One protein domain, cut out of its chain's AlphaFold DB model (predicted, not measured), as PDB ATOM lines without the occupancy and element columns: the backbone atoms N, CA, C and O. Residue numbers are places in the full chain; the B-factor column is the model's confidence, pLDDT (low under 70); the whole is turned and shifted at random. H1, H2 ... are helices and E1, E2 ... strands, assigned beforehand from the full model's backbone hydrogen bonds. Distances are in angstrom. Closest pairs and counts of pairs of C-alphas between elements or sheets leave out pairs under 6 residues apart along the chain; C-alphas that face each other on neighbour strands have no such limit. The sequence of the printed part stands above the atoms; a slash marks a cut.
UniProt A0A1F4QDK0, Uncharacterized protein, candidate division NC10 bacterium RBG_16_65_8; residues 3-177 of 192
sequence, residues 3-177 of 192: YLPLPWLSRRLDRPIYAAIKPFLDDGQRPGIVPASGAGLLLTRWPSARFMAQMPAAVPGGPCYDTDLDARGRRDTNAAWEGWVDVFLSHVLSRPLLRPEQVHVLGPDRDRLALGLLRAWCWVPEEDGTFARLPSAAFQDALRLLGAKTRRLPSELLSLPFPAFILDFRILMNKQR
ATOM      1  N   TYR A   3     256.057 305.289 217.437       91.50
ATOM      2  CA  TYR A   3     255.165 304.359 218.119       91.50
ATOM      3  C   TYR A   3     254.419 305.070 219.241       91.50
ATOM      4  O   TYR A   3     255.045 305.602 220.154       91.50
ATOM      5  N   LEU A   4     253.087 305.046 219.197       91.69
ATOM      6  CA  LEU A   4     252.250 305.559 220.282       91.69
ATOM      7  C   LEU A   4     251.774 304.410 221.173       91.69
ATOM      8  O   LEU A   4     251.116 303.501 220.664       91.69
ATOM      9  N   PRO A   5     252.073 304.426 222.483       93.62
ATOM     10  CA  PRO A   5     251.594 303.398 223.397       93.62
ATOM     11  C   PRO A   5     250.080 303.505 223.608       93.62
ATOM     12  O   PRO A   5     249.540 304.603 223.756       93.62
ATOM     13  N   LEU A   6     249.415 302.350 223.683       94.88
ATOM     14  CA  LEU A   6     247.982 302.212 223.960       94.88
ATOM     15  C   LEU A   6     247.802 301.499 225.313       94.88
ATOM     16  O   LEU A   6     247.639 300.276 225.355       94.88
ATOM     17  N   PRO A   7     247.957 302.217 226.443       95.19
ATOM     18  CA  PRO A   7     248.076 301.614 227.770       95.19
ATOM     19  C   PRO A   7     246.788 300.965 228.284       95.19
ATOM     20  O   PRO A   7     246.855 300.000 229.051       95.19
ATOM     21  N   TRP A   8     245.608 301.466 227.915       96.50
ATOM     22  CA  TRP A   8     244.357 300.805 228.282       96.50
ATOM     23  C   TRP A   8     244.202 299.490 227.516       96.50
ATOM     24  O   TRP A   8     243.963 298.450 228.132       96.50
ATOM     25  N   LEU A   9     244.435 299.509 226.202       95.06
ATOM     26  CA  LEU A   9     244.341 298.318 225.362       95.06
ATOM     27  C   LEU A   9     245.414 297.286 225.732       95.06
ATOM     28  O   LEU A   9     245.141 296.087 225.735       95.06
ATOM     29  N   SER A  10     246.602 297.756 226.125       95.75
ATOM     30  CA  SER A  10     247.681 296.898 226.618       95.75
ATOM     31  C   SER A  10     247.264 296.119 227.862       95.75
ATOM     32  O   SER A  10     247.419 294.902 227.914       95.75
ATOM     33  N   ARG A  11     246.658 296.804 228.843       96.25
ATOM     34  CA  ARG A  11     246.109 296.157 230.044       96.25
ATOM     35  C   ARG A  11     244.973 295.197 229.704       96.25
ATOM     36  O   ARG A  11     244.883 294.123 230.283       96.25
ATOM     37  N   ARG A  12     244.105 295.564 228.758       95.94
ATOM     38  CA  ARG A  12     242.946 294.749 228.368       95.94
ATOM     39  C   ARG A  12     243.328 293.435 227.680       95.94
ATOM     40  O   ARG A  12     242.570 292.468 227.794       95.94
ATOM     41  N   LEU A  13     244.435 293.431 226.937       94.25
ATOM     42  CA  LEU A  13     244.939 292.288 226.166       94.25
ATOM     43  C   LEU A  13     246.125 291.577 226.830       94.25
ATOM     44  O   LEU A  13     246.690 290.678 226.211       94.25
ATOM     45  N   ASP A  14     246.503 291.999 228.039       94.88
ATOM     46  CA  ASP A  14     247.638 291.478 228.807       94.88
ATOM     47  C   ASP A  14     248.949 291.399 227.999       94.88
ATOM     48  O   ASP A  14     249.712 290.438 228.057       94.88
ATOM     49  N   ARG A  15     249.195 292.418 227.166       94.50
ATOM     50  CA  ARG A  15     250.431 292.555 226.383       94.50
ATOM     51  C   ARG A  15     250.648 294.003 225.955       94.50
ATOM     52  O   ARG A  15     249.664 294.712 225.765       94.50
ATOM     53  N   PRO A  16     251.888 294.459 225.717       95.62
ATOM     54  CA  PRO A  16     252.132 295.796 225.184       95.62
ATOM     55  C   PRO A  16     251.486 295.985 223.808       95.62
ATOM     56  O   PRO A  16     251.663 295.151 222.918       95.62
ATOM     57  N   ILE A  17     250.759 297.085 223.622       96.06
ATOM     58  CA  ILE A  17     250.153 297.468 222.348       96.06
ATOM     59  C   ILE A  17     250.598 298.880 221.972       96.06
ATOM     60  O   ILE A  17     250.519 299.806 222.782       96.06
ATOM     61  N   TYR A  18     251.013 299.043 220.718       95.50
ATOM     62  CA  TYR A  18     251.404 300.331 220.152       95.50
ATOM     63  C   TYR A  18     250.705 300.565 218.817       95.50
ATOM     64  O   TYR A  18     250.461 299.624 218.062       95.50
ATOM     65  N   ALA A  19     250.445 301.824 218.481       94.94
ATOM     66  CA  ALA A  19     250.178 302.222 217.107       94.94
ATOM     67  C   ALA A  19     251.494 302.593 216.416       94.94
ATOM     68  O   ALA A  19     252.241 303.422 216.929       94.94
ATOM     69  N   ALA A  20     251.772 301.989 215.262       93.69
ATOM     70  CA  ALA A  20     252.917 302.311 214.419       93.69
ATOM     71  C   ALA A  20     252.532 303.403 213.417       93.69
ATOM     72  O   ALA A  20     251.558 303.258 212.668       93.69
ATOM     73  N   ILE A  21     253.300 304.490 213.405       89.81
ATOM     74  CA  ILE A  21     252.974 305.734 212.709       89.81
ATOM     75  C   ILE A  21     254.141 306.168 211.843       89.81
ATOM     76  O   ILE A  21     255.279 306.300 212.298       89.81
ATOM     77  N   LYS A  22     253.841 306.452 210.577       86.00
ATOM     78  CA  LYS A  22     254.756 307.189 209.711       86.00
ATOM     79  C   LYS A  22     254.489 308.690 209.914       86.00
ATOM     80  O   LYS A  22     253.430 309.141 209.472       86.00
ATOM     81  N   PRO A  23     255.376 309.436 210.599       76.81
ATOM     82  CA  PRO A  23     255.172 310.863 210.844       76.81
ATOM     83  C   PRO A  23     255.262 311.674 209.544       76.81
ATOM     84  O   PRO A  23     255.767 311.170 208.537       76.81
ATOM     85  N   PHE A  24     254.753 312.916 209.558       71.38
ATOM     86  CA  PHE A  24     254.824 313.822 208.396       71.38
ATOM     87  C   PHE A  24     256.269 314.108 207.986       71.38
ATOM     88  O   PHE A  24     256.646 313.926 206.830       71.38
ATOM     89  N   LEU A  25     257.067 314.522 208.967       67.75
ATOM     90  CA  LEU A  25     258.502 314.720 208.867       67.75
ATOM     91  C   LEU A  25     259.152 313.881 209.960       67.75
ATOM     92  O   LEU A  25     258.673 313.856 211.095       67.75
ATOM     93  N   ASP A  26     260.207 313.167 209.587       65.31
ATOM     94  CA  ASP A  26     261.100 312.509 210.531       65.31
ATOM     95  C   ASP A  26     262.231 313.504 210.809       65.31
ATOM     96  O   ASP A  26     263.107 313.701 209.969       65.31
ATOM     97  N   ASP A  27     262.138 314.228 211.923       60.03
ATOM     98  CA  ASP A  27     263.157 315.206 212.322       60.03
ATOM     99  C   ASP A  27     264.338 314.550 213.059       60.03
ATOM    100  O   ASP A  27     265.317 315.225 213.373       60.03
ATOM    101  N   GLY A  28     264.260 313.239 213.332       58.41
ATOM    102  CA  GLY A  28     265.272 312.482 214.066       58.41
ATOM    103  C   GLY A  28     265.507 312.957 215.505       58.41
ATOM    104  O   GLY A  28     266.411 312.440 216.161       58.41
ATOM    105  N   GLN A  29     264.732 313.926 216.007       56.50
ATOM    106  CA  GLN A  29     264.988 314.589 217.289       56.50
ATOM    107  C   GLN A  29     264.190 313.993 218.446       56.50
ATOM    108  O   GLN A  29     264.567 314.163 219.607       56.50
ATOM    109  N   ARG A  30     263.100 313.268 218.171       58.88
ATOM    110  CA  ARG A  30     262.340 312.595 219.232       58.88
ATOM    111  C   ARG A  30     262.988 311.259 219.599       58.88
ATOM    112  O   ARG A  30     263.201 310.439 218.704       58.88
ATOM    113  N   PRO A  31     263.249 310.985 220.894       58.34
ATOM    114  CA  PRO A  31     263.674 309.662 221.323       58.34
ATOM    115  C   PRO A  31     262.592 308.655 220.927       58.34
ATOM    116  O   PRO A  31     261.468 308.687 221.429       58.34
ATOM    117  N   GLY A  32     262.915 307.801 219.956       67.62
ATOM    118  CA  GLY A  32     261.979 306.818 219.437       67.62
ATOM    119  C   GLY A  32     261.627 305.804 220.518       67.62
ATOM    120  O   GLY A  32     262.508 305.172 221.098       67.62
ATOM    121  N   ILE A  33     260.333 305.616 220.777       79.94
ATOM    122  CA  ILE A  33     259.869 304.468 221.556       79.94
ATOM    123  C   ILE A  33     260.198 303.213 220.751       79.94
ATOM    124  O   ILE A  33     259.738 303.065 219.622       79.94
ATOM    125  N   VAL A  34     260.973 302.298 221.327       83.38
ATOM    126  CA  VAL A  34     261.178 300.966 220.752       83.38
ATOM    127  C   VAL A  34     260.105 300.044 221.335       83.38
ATOM    128  O   VAL A  34     260.043 299.904 222.560       83.38
ATOM    129  N   PRO A  35     259.231 299.433 220.514       85.75
ATOM    130  CA  PRO A  35     258.234 298.492 221.011       85.75
ATOM    131  C   PRO A  35     258.899 297.320 221.729       85.75
ATOM    132  O   PRO A  35     259.909 296.788 221.264       85.75
ATOM    133  N   ALA A  36     258.307 296.884 222.839       86.44
ATOM    134  CA  ALA A  36     258.741 295.666 223.510       86.44
ATOM    135  C   ALA A  36     258.629 294.444 222.574       86.44
ATOM    136  O   ALA A  36     257.749 294.379 221.710       86.44
ATOM    137  N   SER A  37     259.499 293.449 222.769       85.75
ATOM    138  CA  SER A  37     259.403 292.179 222.038       85.75
ATOM    139  C   SER A  37     258.031 291.528 222.268       85.75
ATOM    140  O   SER A  37     257.533 291.506 223.392       85.75
ATOM    141  N   GLY A  38     257.400 291.033 221.199       88.62
ATOM    142  CA  GLY A  38     256.056 290.440 221.252       88.62
ATOM    143  C   GLY A  38     254.896 291.441 221.362       88.62
ATOM    144  O   GLY A  38     253.746 291.019 221.503       88.62
ATOM    145  N   ALA A  39     255.163 292.750 221.285       93.56
ATOM    146  CA  ALA A  39     254.113 293.761 221.308       93.56
ATOM    147  C   ALA A  39     253.140 293.622 220.124       93.56
ATOM    148  O   ALA A  39     253.530 293.347 218.988       93.56
ATOM    149  N   GLY A  40     251.855 293.865 220.383       93.81
ATOM    150  CA  GLY A  40     250.863 294.020 219.326       93.81
ATOM    151  C   GLY A  40     250.995 295.390 218.665       93.81
ATOM    152  O   GLY A  40     251.123 296.405 219.349       93.81
ATOM    153  N   LEU A  41     250.936 295.426 217.335       94.69
ATOM    154  CA  LEU A  41     251.036 296.665 216.568       94.69
ATOM    155  C   LEU A  41     249.736 296.950 215.821       94.69
ATOM    156  O   LEU A  41     249.259 296.114 215.052       94.69
ATOM    157  N   LEU A  42     249.200 298.154 216.020       95.12
ATOM    158  CA  LEU A  42     248.188 298.732 215.147       95.12
ATOM    159  C   LEU A  42     248.902 299.540 214.059       95.12
ATOM    160  O   LEU A  42     249.570 300.529 214.350       95.12
ATOM    161  N   LEU A  43     248.806 299.118 212.802       94.12
ATOM    162  CA  LEU A  43     249.467 299.798 211.691       94.12
ATOM    163  C   LEU A  43     248.582 300.911 211.150       94.12
ATOM    164  O   LEU A  43     247.425 300.673 210.797       94.12
ATOM    165  N   THR A  44     249.150 302.101 210.996       94.25
ATOM    166  CA  THR A  44     248.420 303.272 210.501       94.25
ATOM    167  C   THR A  44     248.850 303.649 209.086       94.25
ATOM    168  O   THR A  44     249.947 303.318 208.631       94.25
ATOM    169  N   ARG A  45     247.968 304.343 208.371       90.62
ATOM    170  CA  ARG A  45     248.234 304.947 207.066       90.62
ATOM    171  C   ARG A  45     247.703 306.370 207.030       90.62
ATOM    172  O   ARG A  45     246.788 306.724 207.767       90.62
ATOM    173  N   TRP A  46     248.238 307.147 206.103       86.12
ATOM    174  CA  TRP A  46     247.765 308.496 205.850       86.12
ATOM    175  C   TRP A  46     246.327 308.500 205.321       86.12
ATOM    176  O   TRP A  46     246.030 307.736 204.395       86.12
ATOM    177  N   PRO A  47     245.448 309.363 205.856       84.69
ATOM    178  CA  PRO A  47     244.147 309.618 205.260       84.69
ATOM    179  C   PRO A  47     244.299 310.383 203.938       84.69
ATOM    180  O   PRO A  47     245.302 311.063 203.689       84.69
ATOM    181  N   SER A  48     243.269 310.300 203.095       78.38
ATOM    182  CA  SER A  48     243.156 311.190 201.932       78.38
ATOM    183  C   SER A  48     242.911 312.638 202.366       78.38
ATOM    184  O   SER A  48     242.298 312.893 203.407       78.38
ATOM    185  N   ALA A  49     243.316 313.598 201.536       71.38
ATOM    186  CA  ALA A  49     243.010 315.008 201.780       71.38
ATOM    187  C   ALA A  49     241.493 315.281 201.816       71.38
ATOM    188  O   ALA A  49     241.022 316.044 202.659       71.38
ATOM    189  N   ARG A  50     240.702 314.593 200.975       73.81
ATOM    190  CA  ARG A  50     239.229 314.655 201.013       73.81
ATOM    191  C   ARG A  50     238.647 314.246 202.364       73.81
ATOM    192  O   ARG A  50     237.631 314.796 202.784       73.81
ATOM    193  N   PHE A  51     239.243 313.242 203.000       82.19
ATOM    194  CA  PHE A  51     238.814 312.803 204.319       82.19
ATOM    195  C   PHE A  51     239.121 313.877 205.364       82.19
ATOM    196  O   PHE A  51     238.242 314.272 206.124       82.19
ATOM    197  N   MET A  52     240.346 314.407 205.348       78.62
ATOM    198  CA  MET A  52     240.777 315.440 206.292       78.62
ATOM    199  C   MET A  52     239.976 316.742 206.171       78.62
ATOM    200  O   MET A  52     239.725 317.391 207.180       78.62
ATOM    201  N   ALA A  53     239.491 317.084 204.975       72.62
ATOM    202  CA  ALA A  53     238.608 318.232 204.761       72.62
ATOM    203  C   ALA A  53     237.235 318.115 205.462       72.62
ATOM    204  O   ALA A  53     236.527 319.111 205.570       72.62
ATOM    205  N   GLN A  54     236.849 316.917 205.914       74.19
ATOM    206  CA  GLN A  54     235.618 316.675 206.679       74.19
ATOM    207  C   GLN A  54     235.848 316.712 208.194       74.19
ATOM    208  O   GLN A  54     234.917 316.440 208.950       74.19
ATOM    209  N   MET A  55     237.076 316.987 208.652       75.81
ATOM    210  CA  MET A  55     237.337 317.103 210.082       75.81
ATOM    211  C   MET A  55     236.478 318.226 210.688       75.81
ATOM    212  O   MET A  55     236.381 319.298 210.084       75.81
ATOM    213  N   PRO A  56     235.876 318.010 211.873       70.38
ATOM    214  CA  PRO A  56     235.200 319.062 212.614       70.38
ATOM    215  C   PRO A  56     236.082 320.302 212.772       70.38
ATOM    216  O   PRO A  56     237.300 320.202 212.920       70.38
ATOM    217  N   ALA A  57     235.449 321.477 212.775       62.25
ATOM    218  CA  ALA A  57     236.143 322.759 212.885       62.25
ATOM    219  C   ALA A  57     236.937 322.913 214.199       62.25
ATOM    220  O   ALA A  57     237.877 323.702 214.254       62.25
ATOM    221  N   ALA A  58     236.587 322.141 215.232       62.81
ATOM    222  CA  ALA A  58     237.239 322.144 216.533       62.81
ATOM    223  C   ALA A  58     237.611 320.717 216.977       62.81
ATOM    224  O   ALA A  58     236.843 319.770 216.794       62.81
ATOM    225  N   VAL A  59     238.799 320.578 217.578       64.25
ATOM    226  CA  VAL A  59     239.388 319.300 218.014       64.25
ATOM    227  C   VAL A  59     239.818 319.356 219.483       64.25
ATOM    228  O   VAL A  59     240.556 320.271 219.840       64.25
ATOM    229  N   PRO A  60     239.406 318.379 220.317       62.50
ATOM    230  CA  PRO A  60     240.037 317.926 221.542       62.50
ATOM    231  C   PRO A  60     241.319 318.602 222.021       62.50
ATOM    232  O   PRO A  60     242.373 318.048 221.728       62.50
ATOM    233  N   GLY A  61     241.300 319.734 222.729       52.84
ATOM    234  CA  GLY A  61     242.543 320.311 223.272       52.84
ATOM    235  C   GLY A  61     243.497 320.924 222.234       52.84
ATOM    236  O   GLY A  61     244.680 321.091 222.519       52.84
ATOM    237  N   GLY A  62     243.004 321.264 221.040       50.38
ATOM    238  CA  GLY A  62     243.669 322.197 220.132       50.38
ATOM    239  C   GLY A  62     243.263 323.652 220.423       50.38
ATOM    240  O   GLY A  62     242.170 323.887 220.930       50.38
ATOM    241  N   PRO A  63     244.077 324.653 220.042       43.50
ATOM    242  CA  PRO A  63     243.741 326.078 220.155       43.50
ATOM    243  C   PRO A  63     242.551 326.494 219.273       43.50
ATOM    244  O   PRO A  63     242.075 327.615 219.375       43.50
ATOM    245  N   CYS A  64     242.062 325.593 218.413       44.94
ATOM    246  CA  CYS A  64     240.804 325.715 217.679       44.94
ATOM    247  C   CYS A  64     239.555 325.435 218.540       44.94
ATOM    248  O   CYS A  64     238.439 325.586 218.048       44.94
ATOM    249  N   TYR A  65     239.713 325.045 219.811       50.78
ATOM    250  CA  TYR A  65     238.668 325.230 220.817       50.78
ATOM    251  C   TYR A  65     238.564 326.723 221.106       50.78
ATOM    252  O   TYR A  65     239.326 327.254 221.915       50.78
ATOM    253  N   ASP A  66     237.625 327.394 220.439       49.22
ATOM    254  CA  ASP A  66     237.185 328.719 220.862       49.22
ATOM    255  C   ASP A  66     236.866 328.646 222.357       49.22
ATOM    256  O   ASP A  66     235.978 327.909 222.807       49.22
ATOM    257  N   THR A  67     237.624 329.406 223.141       53.25
ATOM    258  CA  THR A  67     237.428 329.545 224.588       53.25
ATOM    259  C   THR A  67     236.073 330.194 224.912       53.25
ATOM    260  O   THR A  67     235.606 330.097 226.048       53.25
ATOM    261  N   ASP A  68     235.389 330.712 223.883       60.66
ATOM    262  CA  ASP A  68     234.106 331.409 223.933       60.66
ATOM    263  C   ASP A  68     232.891 330.571 223.486       60.66
ATOM    264  O   ASP A  68     231.776 331.094 223.410       60.66
ATOM    265  N   LEU A  69     233.038 329.265 223.213       66.00
ATOM    266  CA  LEU A  69     231.865 328.426 222.924       66.00
ATOM    267  C   LEU A  69     230.948 328.335 224.151       66.00
ATOM    268  O   LEU A  69     231.380 327.994 225.255       66.00
ATOM    269  N   ASP A  70     229.650 328.571 223.960       79.50
ATOM    270  CA  ASP A  70     228.658 328.349 225.007       79.50
ATOM    271  C   ASP A  70     228.506 326.844 225.337       79.50
ATOM    272  O   ASP A  70     229.094 325.951 224.715       79.50
ATOM    273  N   ALA A  71     227.719 326.518 226.367       79.88
ATOM    274  CA  ALA A  71     227.518 325.126 226.777       79.88
ATOM    275  C   ALA A  71     226.907 324.243 225.672       79.88
ATOM    276  O   ALA A  71     227.105 323.027 225.683       79.88
ATOM    277  N   ARG A  72     226.165 324.828 224.726       80.50
ATOM    278  CA  ARG A  72     225.568 324.105 223.604       80.50
ATOM    279  C   ARG A  72     226.609 323.844 222.518       80.50
ATOM    280  O   ARG A  72     226.780 322.690 222.146       80.50
ATOM    281  N   GLY A  73     227.360 324.861 222.107       75.81
ATOM    282  CA  GLY A  73     228.442 324.753 221.133       75.81
ATOM    283  C   GLY A  73     229.519 323.759 221.563       75.81
ATOM    284  O   GLY A  73     229.990 322.973 220.743       75.81
ATOM    285  N   ARG A  74     229.835 323.697 222.866       75.12
ATOM    286  CA  ARG A  74     230.723 322.659 223.421       75.12
ATOM    287  C   ARG A  74     230.169 321.245 223.244       75.12
ATOM    288  O   ARG A  74     230.904 320.354 222.831       75.12
ATOM    289  N   ARG A  75     228.882 321.024 223.532       78.38
ATOM    290  CA  ARG A  75     228.248 319.705 223.350       78.38
ATOM    291  C   ARG A  75     228.199 319.293 221.885       78.38
ATOM    292  O   ARG A  75     228.574 318.169 221.574       78.38
ATOM    293  N   ASP A  76     227.786 320.202 221.007       77.25
ATOM    294  CA  ASP A  76     227.666 319.930 219.573       77.25
ATOM    295  C   ASP A  76     229.047 319.620 218.961       77.25
ATOM    296  O   ASP A  76     229.188 318.686 218.173       77.25
ATOM    297  N   THR A  77     230.090 320.329 219.405       74.81
ATOM    298  CA  THR A  77     231.485 320.064 219.019       74.81
ATOM    299  C   THR A  77     231.975 318.707 219.517       74.81
ATOM    300  O   THR A  77     232.560 317.955 218.742       74.81
ATOM    301  N   ASN A  78     231.720 318.368 220.784       78.19
ATOM    302  CA  ASN A  78     232.107 317.071 221.344       78.19
ATOM    303  C   ASN A  78     231.427 315.919 220.600       78.19
ATOM    304  O   ASN A  78     232.094 314.961 220.229       78.19
ATOM    305  N   ALA A  79     230.130 316.040 220.308       80.50
ATOM    306  CA  ALA A  79     229.393 315.030 219.556       80.50
ATOM    307  C   ALA A  79     229.922 314.882 218.118       80.50
ATOM    308  O   ALA A  79     230.105 313.764 217.631       80.50
ATOM    309  N   ALA A  80     230.213 316.000 217.441       80.69
ATOM    310  CA  ALA A  80     230.807 315.985 216.105       80.69
ATOM    311  C   ALA A  80     232.208 315.352 216.106       80.69
ATOM    312  O   ALA A  80     232.535 314.571 215.211       80.69
ATOM    313  N   TRP A  81     233.019 315.656 217.121       83.62
ATOM    314  CA  TRP A  81     234.334 315.057 217.318       83.62
ATOM    315  C   TRP A  81     234.241 313.554 217.561       83.62
ATOM    316  O   TRP A  81     234.891 312.787 216.854       83.62
ATOM    317  N   GLU A  82     233.408 313.122 218.507       85.44
ATOM    318  CA  GLU A  82     233.224 311.710 218.824       85.44
ATOM    319  C   GLU A  82     232.806 310.925 217.582       85.44
ATOM    320  O   GLU A  82     233.463 309.943 217.246       85.44
ATOM    321  N   GLY A  83     231.784 311.374 216.848       85.69
ATOM    322  CA  GLY A  83     231.359 310.696 215.622       85.69
ATOM    323  C   GLY A  83     232.461 310.650 214.559       85.69
ATOM    324  O   GLY A  83     232.651 309.631 213.894       85.69
ATOM    325  N   TRP A  84     233.232 311.731 214.417       89.62
ATOM    326  CA  TRP A  84     234.316 311.792 213.442       89.62
ATOM    327  C   TRP A  84     235.498 310.888 213.806       89.62
ATOM    328  O   TRP A  84     236.066 310.266 212.910       89.62
ATOM    329  N   VAL A  85     235.855 310.761 215.090       91.88
ATOM    330  CA  VAL A  85     236.988 309.937 215.546       91.88
ATOM    331  C   VAL A  85     236.820 308.470 215.161       91.88
ATOM    332  O   VAL A  85     237.786 307.857 214.704       91.88
ATOM    333  N   ASP A  86     235.616 307.907 215.279       93.38
ATOM    334  CA  ASP A  86     235.366 306.522 214.856       93.38
ATOM    335  C   ASP A  86     235.613 306.339 213.365       93.38
ATOM    336  O   ASP A  86     236.317 305.421 212.932       93.38
ATOM    337  N   VAL A  87     235.076 307.251 212.559       93.62
ATOM    338  CA  VAL A  87     235.262 307.201 211.111       93.62
ATOM    339  C   VAL A  87     236.740 307.407 210.766       93.62
ATOM    340  O   VAL A  87     237.290 306.658 209.958       93.62
ATOM    341  N   PHE A  88     237.418 308.348 211.418       93.56
ATOM    342  CA  PHE A  88     238.839 308.618 211.223       93.56
ATOM    343  C   PHE A  88     239.699 307.396 211.530       93.56
ATOM    344  O   PHE A  88     240.454 306.952 210.665       93.56
ATOM    345  N   LEU A  89     239.552 306.806 212.717       95.12
ATOM    346  CA  LEU A  89     240.338 305.646 213.131       95.12
ATOM    347  C   LEU A  89     240.056 304.426 212.255       95.12
ATOM    348  O   LEU A  89     241.000 303.740 211.870       95.12
ATOM    349  N   SER A  90     238.804 304.205 211.845       94.50
ATOM    350  CA  SER A  90     238.464 303.156 210.870       94.50
ATOM    351  C   SER A  90     239.156 303.355 209.513       94.50
ATOM    352  O   SER A  90     239.525 302.396 208.837       94.50
ATOM    353  N   HIS A  91     239.375 304.611 209.112       92.62
ATOM    354  CA  HIS A  91     239.975 304.952 207.828       92.62
ATOM    355  C   HIS A  91     241.502 304.790 207.837       92.62
ATOM    356  O   HIS A  91     242.092 304.308 206.856       92.62
ATOM    357  N   VAL A  92     242.140 305.201 208.936       94.00
ATOM    358  CA  VAL A  92     243.603 305.271 209.057       94.00
ATOM    359  C   VAL A  92     244.232 304.026 209.667       94.00
ATOM    360  O   VAL A  92     245.408 303.775 209.410       94.00
ATOM    361  N   LEU A  93     243.490 303.211 210.422       94.56
ATOM    362  CA  LEU A  93     243.969 301.906 210.872       94.56
ATOM    363  C   LEU A  93     243.956 300.926 209.700       94.56
ATOM    364  O   LEU A  93     242.918 300.469 209.234       94.56
ATOM    365  N   SER A  94     245.149 300.614 209.207       91.38
ATOM    366  CA  SER A  94     245.352 299.671 208.108       91.38
ATOM    367  C   SER A  94     245.418 298.222 208.585       91.38
ATOM    368  O   SER A  94     245.063 297.319 207.829       91.38
ATOM    369  N   ARG A  95     245.865 297.987 209.828       90.06
ATOM    370  CA  ARG A  95     245.830 296.678 210.498       90.06
ATOM    371  C   ARG A  95     245.688 296.859 212.014       90.06
ATOM    372  O   ARG A  95     246.523 297.549 212.587       90.06
ATOM    373  N   PRO A  96     244.709 296.218 212.671       90.00
ATOM    374  CA  PRO A  96     243.558 295.560 212.062       90.00
ATOM    375  C   PRO A  96     242.700 296.578 211.297       90.00
ATOM    376  O   PRO A  96     242.686 297.760 211.630       90.00
ATOM    377  N   LEU A  97     241.995 296.109 210.267       90.88
ATOM    378  CA  LEU A  97     240.961 296.910 209.617       90.88
ATOM    379  C   LEU A  97     239.734 296.903 210.528       90.88
ATOM    380  O   LEU A  97     239.118 295.854 210.725       90.88
ATOM    381  N   LEU A  98     239.415 298.056 211.106       90.31
ATOM    382  CA  LEU A  98     238.227 298.246 211.934       90.31
ATOM    383  C   LEU A  98     237.173 298.990 211.123       90.31
ATOM    384  O   LEU A  98     237.493 299.953 210.433       90.31
ATOM    385  N   ARG A  99     235.912 298.569 211.226       91.50
ATOM    386  CA  ARG A  99     234.774 299.403 210.821       91.50
ATOM    387  C   ARG A  99     234.530 300.496 211.870       91.50
ATOM    388  O   ARG A  99     234.923 300.284 213.020       91.50
ATOM    389  N   PRO A 100     233.892 301.632 211.527       90.69
ATOM    390  CA  PRO A 100     233.626 302.711 212.484       90.69
ATOM    391  C   PRO A 100     232.987 302.211 213.783       90.69
ATOM    392  O   PRO A 100     233.482 302.486 214.870       90.69
ATOM    393  N   GLU A 101     231.972 301.352 213.679       90.25
ATOM    394  CA  GLU A 101     231.274 300.779 214.828       90.25
ATOM    395  C   GLU A 101     232.142 299.853 215.687       90.25
ATOM    396  O   GLU A 101     231.759 299.532 216.805       90.25
ATOM    397  N   GLN A 102     233.304 299.412 215.199       91.94
ATOM    398  CA  GLN A 102     234.240 298.542 215.919       91.94
ATOM    399  C   GLN A 102     235.349 299.326 216.621       91.94
ATOM    400  O   GLN A 102     236.088 298.740 217.402       91.94
ATOM    401  N   VAL A 103     235.487 300.631 216.382       92.38
ATOM    402  CA  VAL A 103     236.556 301.446 216.984       92.38
ATOM    403  C   VAL A 103     236.432 301.532 218.510       92.38
ATOM    404  O   VAL A 103     237.446 301.647 219.200       92.38
ATOM    405  N   HIS A 104     235.228 301.346 219.061       91.69
ATOM    406  CA  HIS A 104     234.995 301.286 220.508       91.69
ATOM    407  C   HIS A 104     235.856 300.234 221.237       91.69
ATOM    408  O   HIS A 104     236.088 300.368 222.438       91.69
ATOM    409  N   VAL A 105     236.370 299.208 220.540       92.12
ATOM    410  CA  VAL A 105     237.271 298.198 221.130       92.12
ATOM    411  C   VAL A 105     238.592 298.790 221.627       92.12
ATOM    412  O   VAL A 105     239.273 298.156 222.428       92.12
ATOM    413  N   LEU A 106     238.960 299.990 221.166       93.06
ATOM    414  CA  LEU A 106     240.127 300.737 221.642       93.06
ATOM    415  C   LEU A 106     239.884 301.394 223.012       93.06
ATOM    416  O   LEU A 106     240.837 301.830 223.658       93.06
ATOM    417  N   GLY A 107     238.628 301.458 223.467       92.56
ATOM    418  CA  GLY A 107     238.257 302.046 224.749       92.56
ATOM    419  C   GLY A 107     238.739 303.498 224.892       92.56
ATOM    420  O   GLY A 107     238.749 304.241 223.911       92.56
ATOM    421  N   PRO A 108     239.182 303.918 226.091       92.62
ATOM    422  CA  PRO A 108     239.717 305.260 226.339       92.62
ATOM    423  C   PRO A 108     240.964 305.632 225.521       92.62
ATOM    424  O   PRO A 108     241.275 306.813 225.402       92.62
ATOM    425  N   ASP A 109     241.691 304.662 224.947       94.12
ATOM    426  CA  ASP A 109     242.855 304.969 224.101       94.12
ATOM    427  C   ASP A 109     242.450 305.524 222.726       94.12
ATOM    428  O   ASP A 109     243.293 306.072 222.018       94.12
ATOM    429  N   ARG A 110     241.173 305.407 222.349       93.31
ATOM    430  CA  ARG A 110     240.603 305.894 221.088       93.31
ATOM    431  C   ARG A 110     240.938 307.361 220.812       93.31
ATOM    432  O   ARG A 110     241.608 307.662 219.826       93.31
ATOM    433  N   ASP A 111     240.517 308.272 221.684       89.44
ATOM    434  CA  ASP A 111     240.682 309.709 221.434       89.44
ATOM    435  C   ASP A 111     242.153 310.120 221.527       89.44
ATOM    436  O   ASP A 111     242.639 310.924 220.731       89.44
ATOM    437  N   ARG A 112     242.899 309.491 222.445       89.12
ATOM    438  CA  ARG A 112     244.346 309.680 222.569       89.12
ATOM    439  C   ARG A 112     245.079 309.265 221.297       89.12
ATOM    440  O   ARG A 112     245.982 309.974 220.858       89.12
ATOM    441  N   LEU A 113     244.704 308.132 220.707       93.25
ATOM    442  CA  LEU A 113     245.271 307.666 219.449       93.25
ATOM    443  C   LEU A 113     244.925 308.629 218.314       93.25
ATOM    444  O   LEU A 113     245.811 308.985 217.540       93.25
ATOM    445  N   ALA A 114     243.672 309.081 218.232       91.44
ATOM    446  CA  ALA A 114     243.256 310.020 217.200       91.44
ATOM    447  C   ALA A 114     244.052 311.333 217.274       91.44
ATOM    448  O   ALA A 114     244.666 311.735 216.286       91.44
ATOM    449  N   LEU A 115     244.126 311.949 218.456       86.25
ATOM    450  CA  LEU A 115     244.914 313.164 218.683       86.25
ATOM    451  C   LEU A 115     246.403 312.940 218.417       86.25
ATOM    452  O   LEU A 115     247.039 313.760 217.760       86.25
ATOM    453  N   GLY A 116     246.958 311.819 218.874       87.62
ATOM    454  CA  GLY A 116     248.358 311.481 218.646       87.62
ATOM    455  C   GLY A 116     248.699 311.332 217.162       87.62
ATOM    456  O   GLY A 116     249.740 311.820 216.730       87.62
ATOM    457  N   LEU A 117     247.811 310.733 216.362       89.44
ATOM    458  CA  LEU A 117     247.964 310.661 214.905       89.44
ATOM    459  C   LEU A 117     247.913 312.049 214.270       89.44
ATOM    460  O   LEU A 117     248.783 312.388 213.472       89.44
ATOM    461  N   LEU A 118     246.939 312.875 214.656       83.62
ATOM    462  CA  LEU A 118     246.816 314.239 214.142       83.62
ATOM    463  C   LEU A 118     248.035 315.103 214.485       83.62
ATOM    464  O   LEU A 118     248.503 315.844 213.623       83.62
ATOM    465  N   ARG A 119     248.590 314.978 215.695       80.69
ATOM    466  CA  ARG A 119     249.848 315.633 216.096       80.69
ATOM    467  C   ARG A 119     251.026 315.106 215.291       80.69
ATOM    468  O   ARG A 119     251.809 315.886 214.751       80.69
ATOM    469  N   ALA A 120     251.114 313.784 215.129       81.38
ATOM    470  CA  ALA A 120     252.191 313.163 214.369       81.38
ATOM    471  C   ALA A 120     252.220 313.591 212.891       81.38
ATOM    472  O   ALA A 120     253.260 313.546 212.216       81.38
ATOM    473  N   TRP A 121     251.060 314.026 212.409       80.19
ATOM    474  CA  TRP A 121     250.796 314.521 211.070       80.19
ATOM    475  C   TRP A 121     250.684 316.049 210.983       80.19
ATOM    476  O   TRP A 121     250.323 316.568 209.927       80.19
ATOM    477  N   CYS A 122     251.028 316.762 212.061       73.88
ATOM    478  CA  CYS A 122     251.060 318.224 212.158       73.88
ATOM    479  C   CYS A 122     249.724 318.922 211.865       73.88
ATOM    480  O   CYS A 122     249.708 320.050 211.374       73.88
ATOM    481  N   TRP A 123     248.606 318.258 212.144       72.75
ATOM    482  CA  TRP A 123     247.269 318.796 211.899       72.75
ATOM    483  C   TRP A 123     246.696 319.544 213.098       72.75
ATOM    484  O   TRP A 123     245.994 320.541 212.949       72.75
ATOM    485  N   VAL A 124     247.045 319.086 214.296       72.62
ATOM    486  CA  VAL A 124     246.796 319.801 215.545       72.62
ATOM    487  C   VAL A 124     248.138 320.043 216.228       72.62
ATOM    488  O   VAL A 124     249.066 319.252 216.021       72.62
ATOM    489  N   PRO A 125     248.273 321.125 217.005       65.44
ATOM    490  CA  PRO A 125     249.511 321.376 217.713       65.44
ATOM    491  C   PRO A 125     249.716 320.371 218.848       65.44
ATOM    492  O   PRO A 125     248.808 319.646 219.277       65.44
ATOM    493  N   GLU A 126     250.947 320.353 219.335       74.31
ATOM    494  CA  GLU A 126     251.317 319.727 220.592       74.31
ATOM    495  C   GLU A 126     250.643 320.449 221.776       74.31
ATOM    496  O   GLU A 126     249.986 321.481 221.623       74.31
ATOM    497  N   GLU A 127     250.780 319.892 222.978       73.38
ATOM    498  CA  GLU A 127     250.126 320.419 224.190       73.38
ATOM    499  C   GLU A 127     250.608 321.819 224.584       73.38
ATOM    500  O   GLU A 127     249.869 322.572 225.211       73.38
ATOM    501  N   ASP A 128     251.817 322.191 224.167       68.62
ATOM    502  CA  ASP A 128     252.391 323.526 224.340       68.62
ATOM    503  C   ASP A 128     251.959 324.526 223.246       68.62
ATOM    504  O   ASP A 128     252.426 325.664 223.217       68.62
ATOM    505  N   GLY A 129     251.073 324.113 222.332       66.19
ATOM    506  CA  GLY A 129     250.586 324.933 221.225       66.19
ATOM    507  C   GLY A 129     251.524 324.987 220.015       66.19
ATOM    508  O   GLY A 129     251.202 325.655 219.028       66.19
ATOM    509  N   THR A 130     252.658 324.284 220.040       64.56
ATOM    510  CA  THR A 130     253.620 324.286 218.933       64.56
ATOM    511  C   THR A 130     253.276 323.260 217.854       64.56
ATOM    512  O   THR A 130     252.705 322.201 218.104       64.56
ATOM    513  N   PHE A 131     253.673 323.551 216.615       66.69
ATOM    514  CA  PHE A 131     253.691 322.571 215.529       66.69
ATOM    515  C   PHE A 131     255.133 322.134 215.283       66.69
ATOM    516  O   PHE A 131     255.793 322.625 214.367       66.69
ATOM    517  N   ALA A 132     255.622 321.221 216.123       58.94
ATOM    518  CA  ALA A 132     257.035 320.844 216.189       58.94
ATOM    519  C   ALA A 132     257.646 320.361 214.857       58.94
ATOM    520  O   ALA A 132     258.849 320.475 214.664       58.94
ATOM    521  N   ARG A 133     256.833 319.839 213.925       62.50
ATOM    522  CA  ARG A 133     257.302 319.179 212.688       62.50
ATOM    523  C   ARG A 133     256.880 319.916 211.416       62.50
ATOM    524  O   ARG A 133     256.668 319.295 210.377       62.50
ATOM    525  N   LEU A 134     256.701 321.236 211.489       59.84
ATOM    526  CA  LEU A 134     256.468 322.073 210.309       59.84
ATOM    527  C   LEU A 134     257.726 322.875 209.950       59.84
ATOM    528  O   LEU A 134     258.302 323.518 210.822       59.84
ATOM    529  N   PRO A 135     258.149 322.883 208.671       52.81
ATOM    530  CA  PRO A 135     259.485 323.340 208.298       52.81
ATOM    531  C   PRO A 135     259.641 324.870 208.230       52.81
ATOM    532  O   PRO A 135     260.759 325.343 208.064       52.81
ATOM    533  N   SER A 136     258.559 325.666 208.294       56.44
ATOM    534  CA  SER A 136     258.644 327.142 208.281       56.44
ATOM    535  C   SER A 136     257.322 327.840 208.634       56.44
ATOM    536  O   SER A 136     256.244 327.264 208.471       56.44
ATOM    537  N   ALA A 137     257.396 329.122 209.017       57.03
ATOM    538  CA  ALA A 137     256.236 330.005 209.195       57.03
ATOM    539  C   ALA A 137     255.350 330.087 207.932       57.03
ATOM    540  O   ALA A 137     254.128 330.009 208.026       57.03
ATOM    541  N   ALA A 138     255.962 330.102 206.741       53.03
ATOM    542  CA  ALA A 138     255.252 330.120 205.460       53.03
ATOM    543  C   ALA A 138     254.338 328.897 205.255       53.03
ATOM    544  O   ALA A 138     253.300 328.977 204.599       53.03
ATOM    545  N   PHE A 139     254.706 327.753 205.831       54.75
ATOM    546  CA  PHE A 139     253.895 326.544 205.776       54.75
ATOM    547  C   PHE A 139     252.702 326.608 206.742       54.75
ATOM    548  O   PHE A 139     251.598 326.189 206.396       54.75
ATOM    549  N   GLN A 140     252.899 327.175 207.936       56.78
ATOM    550  CA  GLN A 140     251.805 327.422 208.879       56.78
ATOM    551  C   GLN A 140     250.778 328.403 208.295       56.78
ATOM    552  O   GLN A 140     249.573 328.191 208.432       56.78
ATOM    553  N   ASP A 141     251.237 329.420 207.566       56.25
ATOM    554  CA  ASP A 141     250.358 330.355 206.861       56.25
ATOM    555  C   ASP A 141     249.568 329.682 205.729       56.25
ATOM    556  O   ASP A 141     248.395 329.996 205.529       56.25
ATOM    557  N   ALA A 142     250.150 328.700 205.031       54.38
ATOM    558  CA  ALA A 142     249.438 327.919 204.017       54.38
ATOM    559  C   ALA A 142     248.310 327.060 204.619       54.38
ATOM    560  O   ALA A 142     247.221 326.996 204.046       54.38
ATOM    561  N   LEU A 143     248.532 326.450 205.790       52.34
ATOM    562  CA  LEU A 143     247.485 325.723 206.520       52.34
ATOM    563  C   LEU A 143     246.361 326.660 206.984       52.34
ATOM    564  O   LEU A 143     245.185 326.337 206.818       52.34
ATOM    565  N   ARG A 144     246.707 327.855 207.483       53.16
ATOM    566  CA  ARG A 144     245.723 328.896 207.835       53.16
ATOM    567  C   ARG A 144     244.912 329.347 206.618       53.16
ATOM    568  O   ARG A 144     243.697 329.494 206.712       53.16
ATOM    569  N   LEU A 145     245.556 329.519 205.463       52.03
ATOM    570  CA  LEU A 145     244.893 329.884 204.207       52.03
ATOM    571  C   LEU A 145     243.969 328.776 203.679       52.03
ATOM    572  O   LEU A 145     242.888 329.094 203.187       52.03
ATOM    573  N   LEU A 146     244.352 327.502 203.808       51.69
ATOM    574  CA  LEU A 146     243.495 326.353 203.486       51.69
ATOM    575  C   LEU A 146     242.250 326.306 204.384       51.69
ATOM    576  O   LEU A 146     241.151 326.093 203.877       51.69
ATOM    577  N   GLY A 147     242.410 326.573 205.684       51.09
ATOM    578  CA  GLY A 147     241.291 326.684 206.627       51.09
ATOM    579  C   GLY A 147     240.374 327.882 206.349       51.09
ATOM    580  O   GLY A 147     239.162 327.776 206.507       51.09
ATOM    581  N   ALA A 148     240.928 329.004 205.876       48.91
ATOM    582  CA  ALA A 148     240.176 330.232 205.602       48.91
ATOM    583  C   ALA A 148     239.510 330.275 204.212       48.91
ATOM    584  O   ALA A 148     238.571 331.043 203.997       48.91
ATOM    585  N   LYS A 149     240.001 329.499 203.237       42.94
ATOM    586  CA  LYS A 149     239.535 329.530 201.842       42.94
ATOM    587  C   LYS A 149     239.158 328.141 201.338       42.94
ATOM    588  O   LYS A 149     239.773 327.612 200.416       42.94
ATOM    589  N   THR A 150     238.052 327.596 201.824       45.91
ATOM    590  CA  THR A 150     237.333 326.525 201.120       45.91
ATOM    591  C   THR A 150     236.604 327.089 199.889       45.91
ATOM    592  O   THR A 150     235.381 327.168 199.817       45.91
ATOM    593  N   ARG A 151     237.372 327.487 198.866       43.72
ATOM    594  CA  ARG A 151     236.904 327.517 197.470       43.72
ATOM    595  C   ARG A 151     237.452 326.277 196.761       43.72
ATOM    596  O   ARG A 151     238.542 325.819 197.083       43.72
ATOM    597  N   ARG A 152     236.648 325.709 195.855       45.88
ATOM    598  CA  ARG A 152     236.815 324.372 195.252       45.88
ATOM    599  C   ARG A 152     238.271 324.066 194.862       45.88
ATOM    600  O   ARG A 152     238.806 324.687 193.949       45.88
ATOM    601  N   LEU A 153     238.869 323.086 195.538       53.59
ATOM    602  CA  LEU A 153     240.134 322.470 195.137       53.59
ATOM    603  C   LEU A 153     239.894 321.511 193.955       53.59
ATOM    604  O   LEU A 153     238.831 320.882 193.914       53.59
ATOM    605  N   PRO A 154     240.855 321.362 193.022       57.72
ATOM    606  CA  PRO A 154     240.820 320.312 192.005       57.72
ATOM    607  C   PRO A 154     240.603 318.928 192.633       57.72
ATOM    608  O   PRO A 154     241.235 318.585 193.638       57.72
ATOM    609  N   SER A 155     239.700 318.134 192.057       59.09
ATOM    610  CA  SER A 155     239.300 316.814 192.569       59.09
ATOM    611  C   SER A 155     240.465 315.836 192.690       59.09
ATOM    612  O   SER A 155     240.480 314.988 193.581       59.09
ATOM    613  N   GLU A 156     241.452 315.977 191.815       61.97
ATOM    614  CA  GLU A 156     242.614 315.106 191.694       61.97
ATOM    615  C   GLU A 156     243.520 315.263 192.919       61.97
ATOM    616  O   GLU A 156     243.971 314.273 193.493       61.97
ATOM    617  N   LEU A 157     243.687 316.497 193.406       60.06
ATOM    618  CA  LEU A 157     244.479 316.800 194.601       60.06
ATOM    619  C   LEU A 157     243.841 316.238 195.875       60.06
ATOM    620  O   LEU A 157     244.538 315.839 196.804       60.06
ATOM    621  N   LEU A 158     242.510 316.156 195.910       64.00
ATOM    622  CA  LEU A 158     241.772 315.619 197.054       64.00
ATOM    623  C   LEU A 158     241.910 314.094 197.199       64.00
ATOM    624  O   LEU A 158     241.642 313.559 198.279       64.00
ATOM    625  N   SER A 159     242.322 313.402 196.131       66.31
ATOM    626  CA  SER A 159     242.566 311.955 196.122       66.31
ATOM    627  C   SER A 159     243.946 311.564 196.659       66.31
ATOM    628  O   SER A 159     244.159 310.410 197.034       66.31
ATOM    629  N   LEU A 160     244.869 312.526 196.743       63.00
ATOM    630  CA  LEU A 160     246.219 312.292 197.230       63.00
ATOM    631  C   LEU A 160     246.215 311.966 198.733       63.00
ATOM    632  O   LEU A 160     245.405 312.520 199.495       63.00
ATOM    633  N   PRO A 161     247.149 311.110 199.200       64.19
ATOM    634  CA  PRO A 161     247.491 311.054 200.611       64.19
ATOM    635  C   PRO A 161     247.801 312.465 201.101       64.19
ATOM    636  O   PRO A 161     248.486 313.224 200.415       64.19
ATOM    637  N   PHE A 162     247.317 312.812 202.287       64.75
ATOM    638  CA  PHE A 162     247.442 314.166 202.823       64.75
ATOM    639  C   PHE A 162     248.863 314.785 202.733       64.75
ATOM    640  O   PHE A 162     248.962 315.953 202.356       64.75
ATOM    641  N   PRO A 163     249.974 314.040 202.940       61.19
ATOM    642  CA  PRO A 163     251.320 314.582 202.736       61.19
ATOM    643  C   PRO A 163     251.597 315.024 201.299       61.19
ATOM    644  O   PRO A 163     252.219 316.060 201.087       61.19
ATOM    645  N   ALA A 164     251.130 314.254 200.315       60.38
ATOM    646  CA  ALA A 164     251.289 314.580 198.903       60.38
ATOM    647  C   ALA A 164     250.421 315.784 198.524       60.38
ATOM    648  O   ALA A 164     250.915 316.700 197.880       60.38
ATOM    649  N   PHE A 165     249.187 315.862 199.035       67.06
ATOM    650  CA  PHE A 165     248.346 317.052 198.872       67.06
ATOM    651  C   PHE A 165     249.042 318.324 199.371       67.06
ATOM    652  O   PHE A 165     249.101 319.318 198.655       67.06
ATOM    653  N   ILE A 166     249.598 318.289 200.583       63.00
ATOM    654  CA  ILE A 166     250.342 319.410 201.161       63.00
ATOM    655  C   ILE A 166     251.512 319.836 200.255       63.00
ATOM    656  O   ILE A 166     251.705 321.029 200.003       63.00
ATOM    657  N   LEU A 167     252.322 318.871 199.806       60.16
ATOM    658  CA  LEU A 167     253.513 319.130 198.995       60.16
ATOM    659  C   LEU A 167     253.139 319.688 197.615       60.16
ATOM    660  O   LEU A 167     253.705 320.692 197.182       60.16
ATOM    661  N   ASP A 168     252.146 319.095 196.959       57.06
ATOM    662  CA  ASP A 168     251.706 319.490 195.621       57.06
ATOM    663  C   ASP A 168     250.950 320.820 195.639       57.06
ATOM    664  O   ASP A 168     251.137 321.661 194.755       57.06
ATOM    665  N   PHE A 169     250.167 321.084 196.688       56.91
ATOM    666  CA  PHE A 169     249.541 322.386 196.891       56.91
ATOM    667  C   PHE A 169     250.592 323.491 197.051       56.91
ATOM    668  O   PHE A 169     250.448 324.559 196.457       56.91
ATOM    669  N   ARG A 170     251.700 323.238 197.764       50.28
ATOM    670  CA  ARG A 170     252.826 324.186 197.852       50.28
ATOM    671  C   ARG A 170     253.435 324.475 196.481       50.28
ATOM    672  O   ARG A 170     253.720 325.634 196.189       50.28
ATOM    673  N   ILE A 171     253.627 323.460 195.637       53.62
ATOM    674  CA  ILE A 171     254.149 323.648 194.274       53.62
ATOM    675  C   ILE A 171     253.182 324.506 193.447       53.62
ATOM    676  O   ILE A 171     253.616 325.435 192.770       53.62
ATOM    677  N   LEU A 172     251.876 324.246 193.534       51.06
ATOM    678  CA  LEU A 172     250.848 325.011 192.820       51.06
ATOM    679  C   LEU A 172     250.758 326.467 193.289       51.06
ATOM    680  O   LEU A 172     250.676 327.372 192.462       51.06
ATOM    681  N   MET A 173     250.823 326.704 194.599       49.78
ATOM    682  CA  MET A 173     250.783 328.049 195.176       49.78
ATOM    683  C   MET A 173     252.075 328.832 194.911       49.78
ATOM    684  O   MET A 173     252.022 330.033 194.659       49.78
ATOM    685  N   ASN A 174     253.232 328.163 194.894       47.38
ATOM    686  CA  ASN A 174     254.503 328.800 194.554       47.38
ATOM    687  C   ASN A 174     254.638 329.076 193.054       47.38
ATOM    688  O   ASN A 174     255.249 330.073 192.699       47.38
ATOM    689  N   LYS A 175     254.013 328.285 192.170       44.69
ATOM    690  CA  LYS A 175     253.934 328.593 190.728       44.69
ATOM    691  C   LYS A 175     253.188 329.897 190.416       44.69
ATOM    692  O   LYS A 175     253.347 330.421 189.323       44.69
ATOM    693  N   GLN A 176     252.426 330.449 191.364       45.41
ATOM    694  CA  GLN A 176     251.838 331.793 191.254       45.41
ATOM    695  C   GLN A 176     252.756 332.913 191.790       45.41
ATOM    696  O   GLN A 176     252.369 334.078 191.767       45.41
ATOM    697  N   ARG A 177     253.962 332.582 192.273       42.00
ATOM    698  CA  ARG A 177     254.958 333.514 192.837       42.00
ATOM    699  C   ARG A 177     256.395 333.271 192.350       42.00
ATOM    700  O   ARG A 177     257.334 333.706 193.004       42.00
TER     701      ARG A 177
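Overview. This is residues 3 to 177 of the 192 residues of an uncharacterized protein of candidate division NC10 bacterium RBG_16_65_8 (UniProt A0A1F4QDK0). A small, twisted sheet of four short strands has helix H5 packed along one face, and the long helix H3 crosses H5 near its own last residues, with H4 crossing H3 there. A second, looser group, H6, H7 and H8, lies beyond, with H7 and H8 meeting the short H2. The 175 printed residues have eight named helices and four named strands, in the order E1 H1 E2 E3 H2 H3 E4 H4 H5 H6 H7 H8; the sheet, E1 E2 E3 E4, is mixed, and the class is mixed, helices and strands. The whole is compact, with a radius of gyration of the C-alphas of 17.0 A and spans of 55 by 42 by 32 A.

Along the chain. E1 is residues 3 to 5, beginning at C-alpha 3 (255.165, 304.359, 218.119), and H1 is residues 7 to 12. E2, residues 17 to 21, and E3, residues 40 to 44, each measure 13.0 A. H2 is residues 49 to 52. H3, residues 71 to 92, measures 31.1 A from C-alpha 71 (227.518, 325.126, 226.777), with a kink of 25 degrees near residue 86. E4 is residues 93 to 95 and H4 residues 100 to 106. H5, residues 109 to 120, measures 15.8 A; H6, residues 137 to 148, 16.5 A. H7 is residues 155 to 158; H8, residues 162 to 174, measures 18.2 A and ends at C-alpha 174 (254.503, 328.800, 194.554).

Arrangement. E1 and E2 are antiparallel, N 4 to O 19 being 2.9 A; E2 and E3 are parallel, N 20 to O 42 being 2.8 A; E3 and E4 are antiparallel, N 94 to O 43 being 2.8 A. H1 and H5 on one face of the sheet make two layers. H5 lies over E2 at a height over the sheet of 9.6 A and runs along the strands. H3 touches H5 about perpendicular, at 79 degrees, closest at the C-alphas of Val 85 and Ala 114, 6.5 A. H3 touches H4 at 89 degrees, about perpendicular, closest at the C-alphas of Asp 86 and Pro 100, 4.8 A. H7 touches H8, closest at the C-alphas of Leu 157 and Phe 165, 5.8 A. H6 and H8 are close but not clearly touching. Every O i to N i+4 pair is within hydrogen-bond range in H1, H5, H6 and H8; H3 has 16 of 18, and H4 0 of 3 but 3 of 4 O i to N i+3 pairs.

Size, cuts and confidence. The C-alphas farthest apart, of Asp 14 and Arg 177, are 55.8 A apart. The printed part has no cut. The links E2 to E3, H2 to H3 and H5 to H6 are long. pLDDT is under 70 in residues 25 to 32, 57 to 69, 125 and 128 to 177.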